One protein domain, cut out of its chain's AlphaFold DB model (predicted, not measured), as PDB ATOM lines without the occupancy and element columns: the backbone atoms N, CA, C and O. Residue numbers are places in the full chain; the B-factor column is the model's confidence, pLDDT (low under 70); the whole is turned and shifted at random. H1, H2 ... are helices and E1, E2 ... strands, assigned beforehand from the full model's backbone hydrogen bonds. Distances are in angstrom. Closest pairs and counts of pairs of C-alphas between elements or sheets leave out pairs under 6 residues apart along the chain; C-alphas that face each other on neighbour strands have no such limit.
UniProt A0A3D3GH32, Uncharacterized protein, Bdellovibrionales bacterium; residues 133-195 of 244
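Overview. This is residues 133 to 195 of the 244 residues of an uncharacterized protein of Bdellovibrionales bacterium (UniProt A0A3D3GH32). One three-stranded antiparallel sheet, twisted, has a single long helix, H1, packed slantwise over one of its faces, and no named helix on the other face. From the end of H1 a long loop, residues 150 to 163, leads back to the beginning of E1, and the strands then follow as two hairpins. The printed part has 63 residues, in the order H1, E1, E2, E3; the sheet's order is E1, E2, E3, and the class is mixed, helices and strands. It is compact, with a radius of gyration of the C-alphas of 11.2 A and spans of 33 by 22 by 16 A.

Along the chain. H1, residues 133 to 149, begins at C-alpha 133 (-28.385, 19.190, 31.391) and is 24.6 A long. E1, residues 164 to 171, begins at C-alpha 164 (-31.559, 31.424, 33.835) and measures 21.1 A. E2, residues 174 to 181, measures 22.1 A. E3, residues 190 to 194, measures 13.4 A and ends at C-alpha 194 (-15.046, 34.467, 28.919).

Arrangement. In H1 every O i to N i+4 pair is within hydrogen-bond range. H1 is on the sheet at a height over the sheet of 8.9 A, in two layers, a helix on one face of a sheet. It lies over E2 and E3. On the local plane it stands at 32 degrees to E2, only just slantwise to the strands. Its closest C-alphas to E2 are those of Met 143 and Val 177, 6.2 A apart. E1, E2 and E3 form a meander, each strand the antiparallel neighbour of the one before. In the hairpin E1 and E2, N 167 and O 178 are 3.0 A apart; in the hairpin E2 and E3, N 179 and O 191 are 2.9 A apart, both within hydrogen-bond range. The sheet is twisted, its C-alphas up to 4.2 A off its best plane.

Size, cuts and confidence. The two C-alphas farthest apart, those of Val 159 and Ser 172, are 35.4 A apart. The link from H1 to E1 is long, with 14 residues. The printed part has no cut, and no printed residue is under 70 in pLDDT.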
ATOM      1  N   GLU A 133     -29.378  19.241  32.459       97.06
ATOM      2  CA  GLU A 133     -28.385  19.190  31.391       97.06
ATOM      3  C   GLU A 133     -28.893  19.906  30.139       97.06
ATOM      4  O   GLU A 133     -28.160  20.676  29.516       97.06
ATOM      5  N   TYR A 134     -30.170  19.705  29.802       96.88
ATOM      6  CA  TYR A 134     -30.823  20.387  28.692       96.88
ATOM      7  C   TYR A 134     -30.832  21.902  28.906       96.88
ATOM      8  O   TYR A 134     -30.386  22.667  28.046       96.88
ATOM      9  N   LEU A 135     -31.270  22.337  30.091       97.19
ATOM     10  CA  LEU A 135     -31.308  23.748  30.463       97.19
ATOM     11  C   LEU A 135     -29.918  24.391  30.445       97.19
ATOM     12  O   LEU A 135     -29.765  25.506  29.948       97.19
ATOM     13  N   ARG A 136     -28.895  23.685  30.943       96.69
ATOM     14  CA  ARG A 136     -27.497  24.138  30.867       96.69
ATOM     15  C   ARG A 136     -27.062  24.349  29.426       96.69
ATOM     16  O   ARG A 136     -26.520  25.401  29.105       96.69
ATOM     17  N   ASN A 137     -27.329  23.383  28.552       95.75
ATOM     18  CA  ASN A 137     -26.964  23.473  27.140       95.75
ATOM     19  C   ASN A 137     -27.670  24.645  26.440       95.75
ATOM     20  O   ASN A 137     -27.039  25.361  25.660       95.75
ATOM     21  N   GLN A 138     -28.949  24.884  26.744       95.19
ATOM     22  CA  GLN A 138     -29.681  26.052  26.247       95.19
ATOM     23  C   GLN A 138     -29.069  27.367  26.750       95.19
ATOM     24  O   GLN A 138     -28.838  28.283  25.957       95.19
ATOM     25  N   ALA A 139     -28.734  27.445  28.041       95.50
ATOM     26  CA  ALA A 139     -28.072  28.609  28.617       95.50
ATOM     27  C   ALA A 139     -26.715  28.880  27.954       95.50
ATOM     28  O   ALA A 139     -26.480  30.005  27.522       95.50
ATOM     29  N   PHE A 140     -25.870  27.860  27.765       95.44
ATOM     30  CA  PHE A 140     -24.590  27.999  27.059       95.44
ATOM     31  C   PHE A 140     -24.767  28.519  25.630       95.44
ATOM     32  O   PHE A 140     -24.114  29.484  25.236       95.44
ATOM     33  N   ARG A 141     -25.695  27.939  24.854       92.81
ATOM     34  CA  ARG A 141     -25.993  28.407  23.488       92.81
ATOM     35  C   ARG A 141     -26.422  29.873  23.467       92.81
ATOM     36  O   ARG A 141     -26.096  30.593  22.524       92.81
ATOM     37  N   HIS A 142     -27.157  30.316  24.480       93.56
ATOM     38  CA  HIS A 142     -27.587  31.703  24.596       93.56
ATOM     39  C   HIS A 142     -26.453  32.641  25.011       93.56
ATOM     40  O   HIS A 142     -26.270  33.685  24.391       93.56
ATOM     41  N   MET A 143     -25.635  32.242  25.985       93.56
ATOM     42  CA  MET A 143     -24.442  32.986  26.388       93.56
ATOM     43  C   MET A 143     -23.471  33.173  25.218       93.56
ATOM     44  O   MET A 143     -22.938  34.262  25.045       93.56
ATOM     45  N   GLU A 144     -23.306  32.167  24.354       92.12
ATOM     46  CA  GLU A 144     -22.520  32.277  23.118       92.12
ATOM     47  C   GLU A 144     -23.096  33.314  22.137       92.12
ATOM     48  O   GLU A 144     -22.353  34.048  21.482       92.12
ATOM     49  N   LYS A 145     -24.427  33.432  22.040       90.25
ATOM     50  CA  LYS A 145     -25.083  34.480  21.234       90.25
ATOM     51  C   LYS A 145     -24.869  35.873  21.839       90.25
ATOM     52  O   LYS A 145     -24.569  36.815  21.101       90.25
ATOM     53  N   ILE A 146     -24.955  35.996  23.165       91.19
ATOM     54  CA  ILE A 146     -24.655  37.242  23.889       91.19
ATOM     55  C   ILE A 146     -23.190  37.628  23.672       91.19
ATOM     56  O   ILE A 146     -22.919  38.756  23.272       91.19
ATOM     57  N   LYS A 147     -22.250  36.689  23.830       89.88
ATOM     58  CA  LYS A 147     -20.815  36.901  23.595       89.88
ATOM     59  C   LYS A 147     -20.536  37.440  22.189       89.88
ATOM     60  O   LYS A 147     -19.744  38.362  22.036       89.88
ATOM     61  N   LYS A 148     -21.203  36.901  21.161       87.75
ATOM     62  CA  LYS A 148     -21.026  37.337  19.762       87.75
ATOM     63  C   LYS A 148     -21.629  38.707  19.456       87.75
ATOM     64  O   LYS A 148     -21.115  39.407  18.589       87.75
ATOM     65  N   SER A 149     -22.730  39.066  20.113       85.44
ATOM     66  CA  SER A 149     -23.458  40.317  19.857       85.44
ATOM     67  C   SER A 149     -23.102  41.449  20.821       85.44
ATOM     68  O   SER A 149     -23.439  42.598  20.544       85.44
ATOM     69  N   SER A 150     -22.455  41.130  21.945       81.31
ATOM     70  CA  SER A 150     -22.190  42.027  23.077       81.31
ATOM     71  C   SER A 150     -23.449  42.730  23.608       81.31
ATOM     72  O   SER A 150     -23.360  43.819  24.168       81.31
ATOM     73  N   ARG A 151     -24.638  42.135  23.420       83.31
ATOM     74  CA  ARG A 151     -25.931  42.707  23.831       83.31
ATOM     75  C   ARG A 151     -26.758  41.693  24.615       83.31
ATOM     76  O   ARG A 151     -27.002  40.584  24.150       83.31
ATOM     77  N   LEU A 152     -27.242  42.121  25.780       81.56
ATOM     78  CA  LEU A 152     -28.131  41.353  26.668       81.56
ATOM     79  C   LEU A 152     -29.603  41.354  26.227       81.56
ATOM     80  O   LEU A 152     -30.404  40.594  26.756       81.56
ATOM     81  N   GLU A 153     -29.977  42.203  25.269       72.69
ATOM     82  CA  GLU A 153     -31.378  42.423  24.877       72.69
ATOM     83  C   GLU A 153     -32.013  41.240  24.133       72.69
ATOM     84  O   GLU A 153     -33.232  41.197  23.941       72.69
ATOM     85  N   GLN A 154     -31.217  40.260  23.706       73.19
ATOM     86  CA  GLN A 154     -31.742  39.075  23.043       73.19
ATOM     87  C   GLN A 154     -32.464  38.207  24.072       73.19
ATOM     88  O   GLN A 154     -31.835  37.552  24.894       73.19
ATOM     89  N   ARG A 155     -33.800  38.174  24.027       80.56
ATOM     90  CA  ARG A 155     -34.570  37.212  24.822       80.56
ATOM     91  C   ARG A 155     -34.230  35.789  24.381       80.56
ATOM     92  O   ARG A 155     -34.088  35.520  23.185       80.56
ATOM     93  N   LEU A 156     -34.124  34.875  25.343       83.81
ATOM     94  CA  LEU A 156     -34.010  33.451  25.055       83.81
ATOM     95  C   LEU A 156     -35.279  32.991  24.325       83.81
ATOM     96  O   LEU A 156     -36.366  33.012  24.893       83.81
ATOM     97  N   GLN A 157     -35.128  32.586  23.067       89.62
ATOM     98  CA  GLN A 157     -36.193  31.975  22.274       89.62
ATOM     99  C   GLN A 157     -36.266  30.487  22.620       89.62
ATOM    100  O   GLN A 157     -35.573  29.678  22.011       89.62
ATOM    101  N   SER A 158     -37.011  30.170  23.676       93.38
ATOM    102  CA  SER A 158     -37.233  28.809  24.158       93.38
ATOM    103  C   SER A 158     -38.469  28.775  25.053       93.38
ATOM    104  O   SER A 158     -38.786  29.760  25.728       93.38
ATOM    105  N   VAL A 159     -39.108  27.610  25.127       94.56
ATOM    106  CA  VAL A 159     -40.141  27.289  26.120       94.56
ATOM    107  C   VAL A 159     -39.627  27.555  27.538       94.56
ATOM    108  O   VAL A 159     -40.360  28.024  28.407       94.56
ATOM    109  N   PHE A 160     -38.342  27.291  27.778       94.75
ATOM    110  CA  PHE A 160     -37.719  27.355  29.097       94.75
ATOM    111  C   PHE A 160     -37.131  28.735  29.420       94.75
ATOM    112  O   PHE A 160     -36.161  28.870  30.174       94.75
ATOM    113  N   GLN A 161     -37.721  29.793  28.862       92.69
ATOM    114  CA  GLN A 161     -37.398  31.156  29.262       92.69
ATOM    115  C   GLN A 161     -37.626  31.363  30.771       92.69
ATOM    116  O   GLN A 161     -38.599  30.892  31.362       92.69
ATOM    117  N   GLY A 162     -36.700  32.077  31.416       93.31
ATOM    118  CA  GLY A 162     -36.778  32.383  32.848       93.31
ATOM    119  C   GLY A 162     -36.220  31.311  33.791       93.31
ATOM    120  O   GLY A 162     -36.371  31.457  35.000       93.31
ATOM    121  N   TYR A 163     -35.562  30.261  33.289       96.50
ATOM    122  CA  TYR A 163     -34.778  29.349  34.139       96.50
ATOM    123  C   TYR A 163     -33.405  29.917  34.508       96.50
ATOM    124  O   TYR A 163     -32.912  29.669  35.609       96.50
ATOM    125  N   PHE A 164     -32.817  30.718  33.618       96.25
ATOM    126  CA  PHE A 164     -31.559  31.424  33.835       96.25
ATOM    127  C   PHE A 164     -31.746  32.932  33.690       96.25
ATOM    128  O   PHE A 164     -32.478  33.403  32.817       96.25
ATOM    129  N   ARG A 165     -31.040  33.686  34.533       95.44
ATOM    130  CA  ARG A 165     -30.812  35.122  34.387       95.44
ATOM    131  C   ARG A 165     -29.404  35.339  33.851       95.44
ATOM    132  O   ARG A 165     -28.452  34.807  34.418       95.44
ATOM    133  N   PHE A 166     -29.283  36.127  32.790       94.62
ATOM    134  CA  PHE A 166     -28.004  36.427  32.154       94.62
ATOM    135  C   PHE A 166     -27.494  37.799  32.590       94.62
ATOM    136  O   PHE A 166     -28.276  38.740  32.733       94.62
ATOM    137  N   GLU A 167     -26.187  37.905  32.800       93.38
ATOM    138  CA  GLU A 167     -25.495  39.137  33.182       93.38
ATOM    139  C   GLU A 167     -24.168  39.220  32.414       93.38
ATOM    140  O   GLU A 167     -23.536  38.198  32.151       93.38
ATOM    141  N   ILE A 168     -23.747  40.427  32.044       91.50
ATOM    142  CA  ILE A 168     -22.402  40.682  31.521       91.50
ATOM    143  C   ILE A 168     -21.644  41.371  32.644       91.50
ATOM    144  O   ILE A 168     -22.075  42.419  33.121       91.50
ATOM    145  N   LEU A 169     -20.545  40.764  33.078       90.44
ATOM    146  CA  LEU A 169     -19.616  41.387  34.006       90.44
ATOM    147  C   LEU A 169     -18.430  41.919  33.218       90.44
ATOM    148  O   LEU A 169     -17.817  41.174  32.458       90.44
ATOM    149  N   ASP A 170     -18.116  43.190  33.417       86.12
ATOM    150  CA  ASP A 170     -16.884  43.794  32.930       86.12
ATOM    151  C   ASP A 170     -15.931  43.907  34.119       86.12
ATOM    152  O   ASP A 170     -16.062  44.805  34.951       86.12
ATOM    153  N   ASP A 171     -15.055  42.912  34.273       79.50
ATOM    154  CA  ASP A 171     -13.961  43.007  35.231       79.50
ATOM    155  C   ASP A 171     -12.774  43.668  34.530       79.50
ATOM    156  O   ASP A 171     -12.513  43.406  33.357       79.50
ATOM    157  N   SER A 172     -12.028  44.481  35.272       73.25
ATOM    158  CA  SER A 172     -10.854  45.251  34.837       73.25
ATOM    159  C   SER A 172      -9.827  44.472  33.998       73.25
ATOM    160  O   SER A 172      -9.035  45.078  33.280       73.25
ATOM    161  N   GLN A 173      -9.837  43.138  34.076       71.88
ATOM    162  CA  GLN A 173      -8.970  42.245  33.310       71.88
ATOM    163  C   GLN A 173      -9.690  41.437  32.219       71.88
ATOM    164  O   GLN A 173      -9.043  41.014  31.261       71.88
ATOM    165  N   GLN A 174     -10.996  41.177  32.346       80.75
ATOM    166  CA  GLN A 174     -11.731  40.349  31.392       80.75
ATOM    167  C   GLN A 174     -13.244  40.523  31.524       80.75
ATOM    168  O   GLN A 174     -13.831  40.244  32.571       80.75
ATOM    169  N   ALA A 175     -13.895  40.853  30.412       87.06
ATOM    170  CA  ALA A 175     -15.345  40.813  30.341       87.06
ATOM    171  C   ALA A 175     -15.846  39.356  30.241       87.06
ATOM    172  O   ALA A 175     -15.268  38.523  29.538       87.06
ATOM    173  N   LYS A 176     -16.924  39.014  30.949       92.19
ATOM    174  CA  LYS A 176     -17.494  37.658  31.027       92.19
ATOM    175  C   LYS A 176     -19.011  37.702  30.894       92.19
ATOM    176  O   LYS A 176     -19.659  38.630  31.370       92.19
ATOM    177  N   VAL A 177     -19.584  36.667  30.287       93.31
ATOM    178  CA  VAL A 177     -21.032  36.422  30.328       93.31
ATOM    179  C   VAL A 177     -21.304  35.406  31.427       93.31
ATOM    180  O   VAL A 177     -20.675  34.349  31.454       93.31
ATOM    181  N   LEU A 178     -22.252  35.711  32.306       95.19
ATOM    182  CA  LEU A 178     -22.734  34.825  33.358       95.19
ATOM    183  C   LEU A 178     -24.179  34.403  33.099       95.19
ATOM    184  O   LEU A 178     -24.989  35.195  32.614       95.19
ATOM    185  N   ALA A 179     -24.518  33.180  33.498       96.50
ATOM    186  CA  ALA A 179     -25.893  32.720  33.636       96.50
ATOM    187  C   ALA A 179     -26.114  32.153  35.043       96.50
ATOM    188  O   ALA A 179     -25.461  31.192  35.448       96.50
ATOM    189  N   LYS A 180     -27.052  32.750  35.781       97.00
ATOM    190  CA  LYS A 180     -27.465  32.329  37.125       97.00
ATOM    191  C   LYS A 180     -28.796  31.597  37.033       97.00
ATOM    192  O   LYS A 180     -29.780  32.175  36.571       97.00
ATOM    193  N   GLY A 181     -28.841  30.342  37.452       97.38
ATOM    194  CA  GLY A 181     -30.070  29.565  37.496       97.38
ATOM    195  C   GLY A 181     -30.973  30.044  38.633       97.38
ATOM    196  O   GLY A 181     -30.557  30.100  39.790       97.38
ATOM    197  N   ILE A 182     -32.208  30.414  38.296       96.94
ATOM    198  CA  ILE A 182     -33.166  31.055  39.217       96.94
ATOM    199  C   ILE A 182     -34.376  30.175  39.546       96.94
ATOM    200  O   ILE A 182     -35.187  30.543  40.393       96.94
ATOM    201  N   ARG A 183     -34.522  29.023  38.879       95.94
ATOM    202  CA  ARG A 183     -35.622  28.071  39.091       95.94
ATOM    203  C   ARG A 183     -35.106  26.628  39.132       95.94
ATOM    204  O   ARG A 183     -34.156  26.317  38.412       95.94
ATOM    205  N   PRO A 184     -35.713  25.729  39.931       95.81
ATOM    206  CA  PRO A 184     -35.421  24.296  39.866       95.81
ATOM    207  C   PRO A 184     -35.631  23.750  38.444       95.81
ATOM    208  O   PRO A 184     -36.563  24.204  37.782       95.81
ATOM    209  N   PRO A 185     -34.811  22.796  37.962       96.62
ATOM    210  CA  PRO A 185     -33.762  22.072  38.693       96.62
ATOM    211  C   PRO A 185     -32.385  22.763  38.705       96.62
ATOM    212  O   PRO A 185     -31.425  22.191  39.206       96.62
ATOM    213  N   VAL A 186     -32.259  23.978  38.165       97.31
ATOM    214  CA  VAL A 186     -30.969  24.687  38.031       97.31
ATOM    215  C   VAL A 186     -30.786  25.812  39.054       97.31
ATOM    216  O   VAL A 186     -29.880  26.626  38.919       97.31
ATOM    217  N   SER A 187     -31.637  25.894  40.077       96.69
ATOM    218  CA  SER A 187     -31.577  26.966  41.077       96.69
ATOM    219  C   SER A 187     -30.206  27.016  41.761       96.69
ATOM    220  O   SER A 187     -29.741  26.010  42.288       96.69
ATOM    221  N   GLY A 188     -29.564  28.186  41.754       95.19
ATOM    222  CA  GLY A 188     -28.231  28.392  42.332       95.19
ATOM    223  C   GLY A 188     -27.068  27.951  41.438       95.19
ATOM    224  O   GLY A 188     -25.913  28.193  41.782       95.19
ATOM    225  N   MET A 189     -27.339  27.352  40.277       97.38
ATOM    226  CA  MET A 189     -26.302  26.998  39.311       97.38
ATOM    227  C   MET A 189     -25.707  28.256  38.671       97.38
ATOM    228  O   MET A 189     -26.445  29.133  38.222       97.38
ATOM    229  N   LEU A 190     -24.379  28.318  38.578       96.81
ATOM    230  CA  LEU A 190     -23.658  29.398  37.908       96.81
ATOM    231  C   LEU A 190     -22.913  28.847  36.692       96.81
ATOM    232  O   LEU A 190     -22.167  27.876  36.806       96.81
ATOM    233  N   LEU A 191     -23.123  29.469  35.534       96.19
ATOM    234  CA  LEU A 191     -22.376  29.204  34.307       96.19
ATOM    235  C   LEU A 191     -21.652  30.480  33.885       96.19
ATOM    236  O   LEU A 191     -22.210  31.573  33.995       96.19
ATOM    237  N   GLU A 192     -20.436  30.338  33.368       95.12
ATOM    238  CA  GLU A 192     -19.609  31.458  32.923       95.12
ATOM    239  C   GLU A 192     -18.933  31.162  31.582       95.12
ATOM    240  O   GLU A 192     -18.529  30.030  31.313       95.12
ATOM    241  N   ILE A 193     -18.829  32.184  30.729       93.00
ATOM    242  CA  ILE A 193     -18.058  32.135  29.482       93.00
ATOM    243  C   ILE A 193     -17.214  33.412  29.376       93.00
ATOM    244  O   ILE A 193     -17.772  34.515  29.452       93.00
ATOM    245  N   PRO A 194     -15.890  33.303  29.159       88.44
ATOM    246  CA  PRO A 194     -15.046  34.467  28.919       88.44
ATOM    247  C   PRO A 194     -15.413  35.149  27.595       88.44
ATOM    248  O   PRO A 194     -15.547  34.486  26.556       88.44
ATOM    249  N   MET A 195     -15.538  36.479  27.607       83.88
ATOM    250  CA  MET A 195     -15.592  37.277  26.385       83.88
ATOM    251  C   MET A 195     -14.178  37.677  25.988       83.88
ATOM    252  O   MET A 195     -13.394  38.178  26.793       83.88
TER     253      MET A 195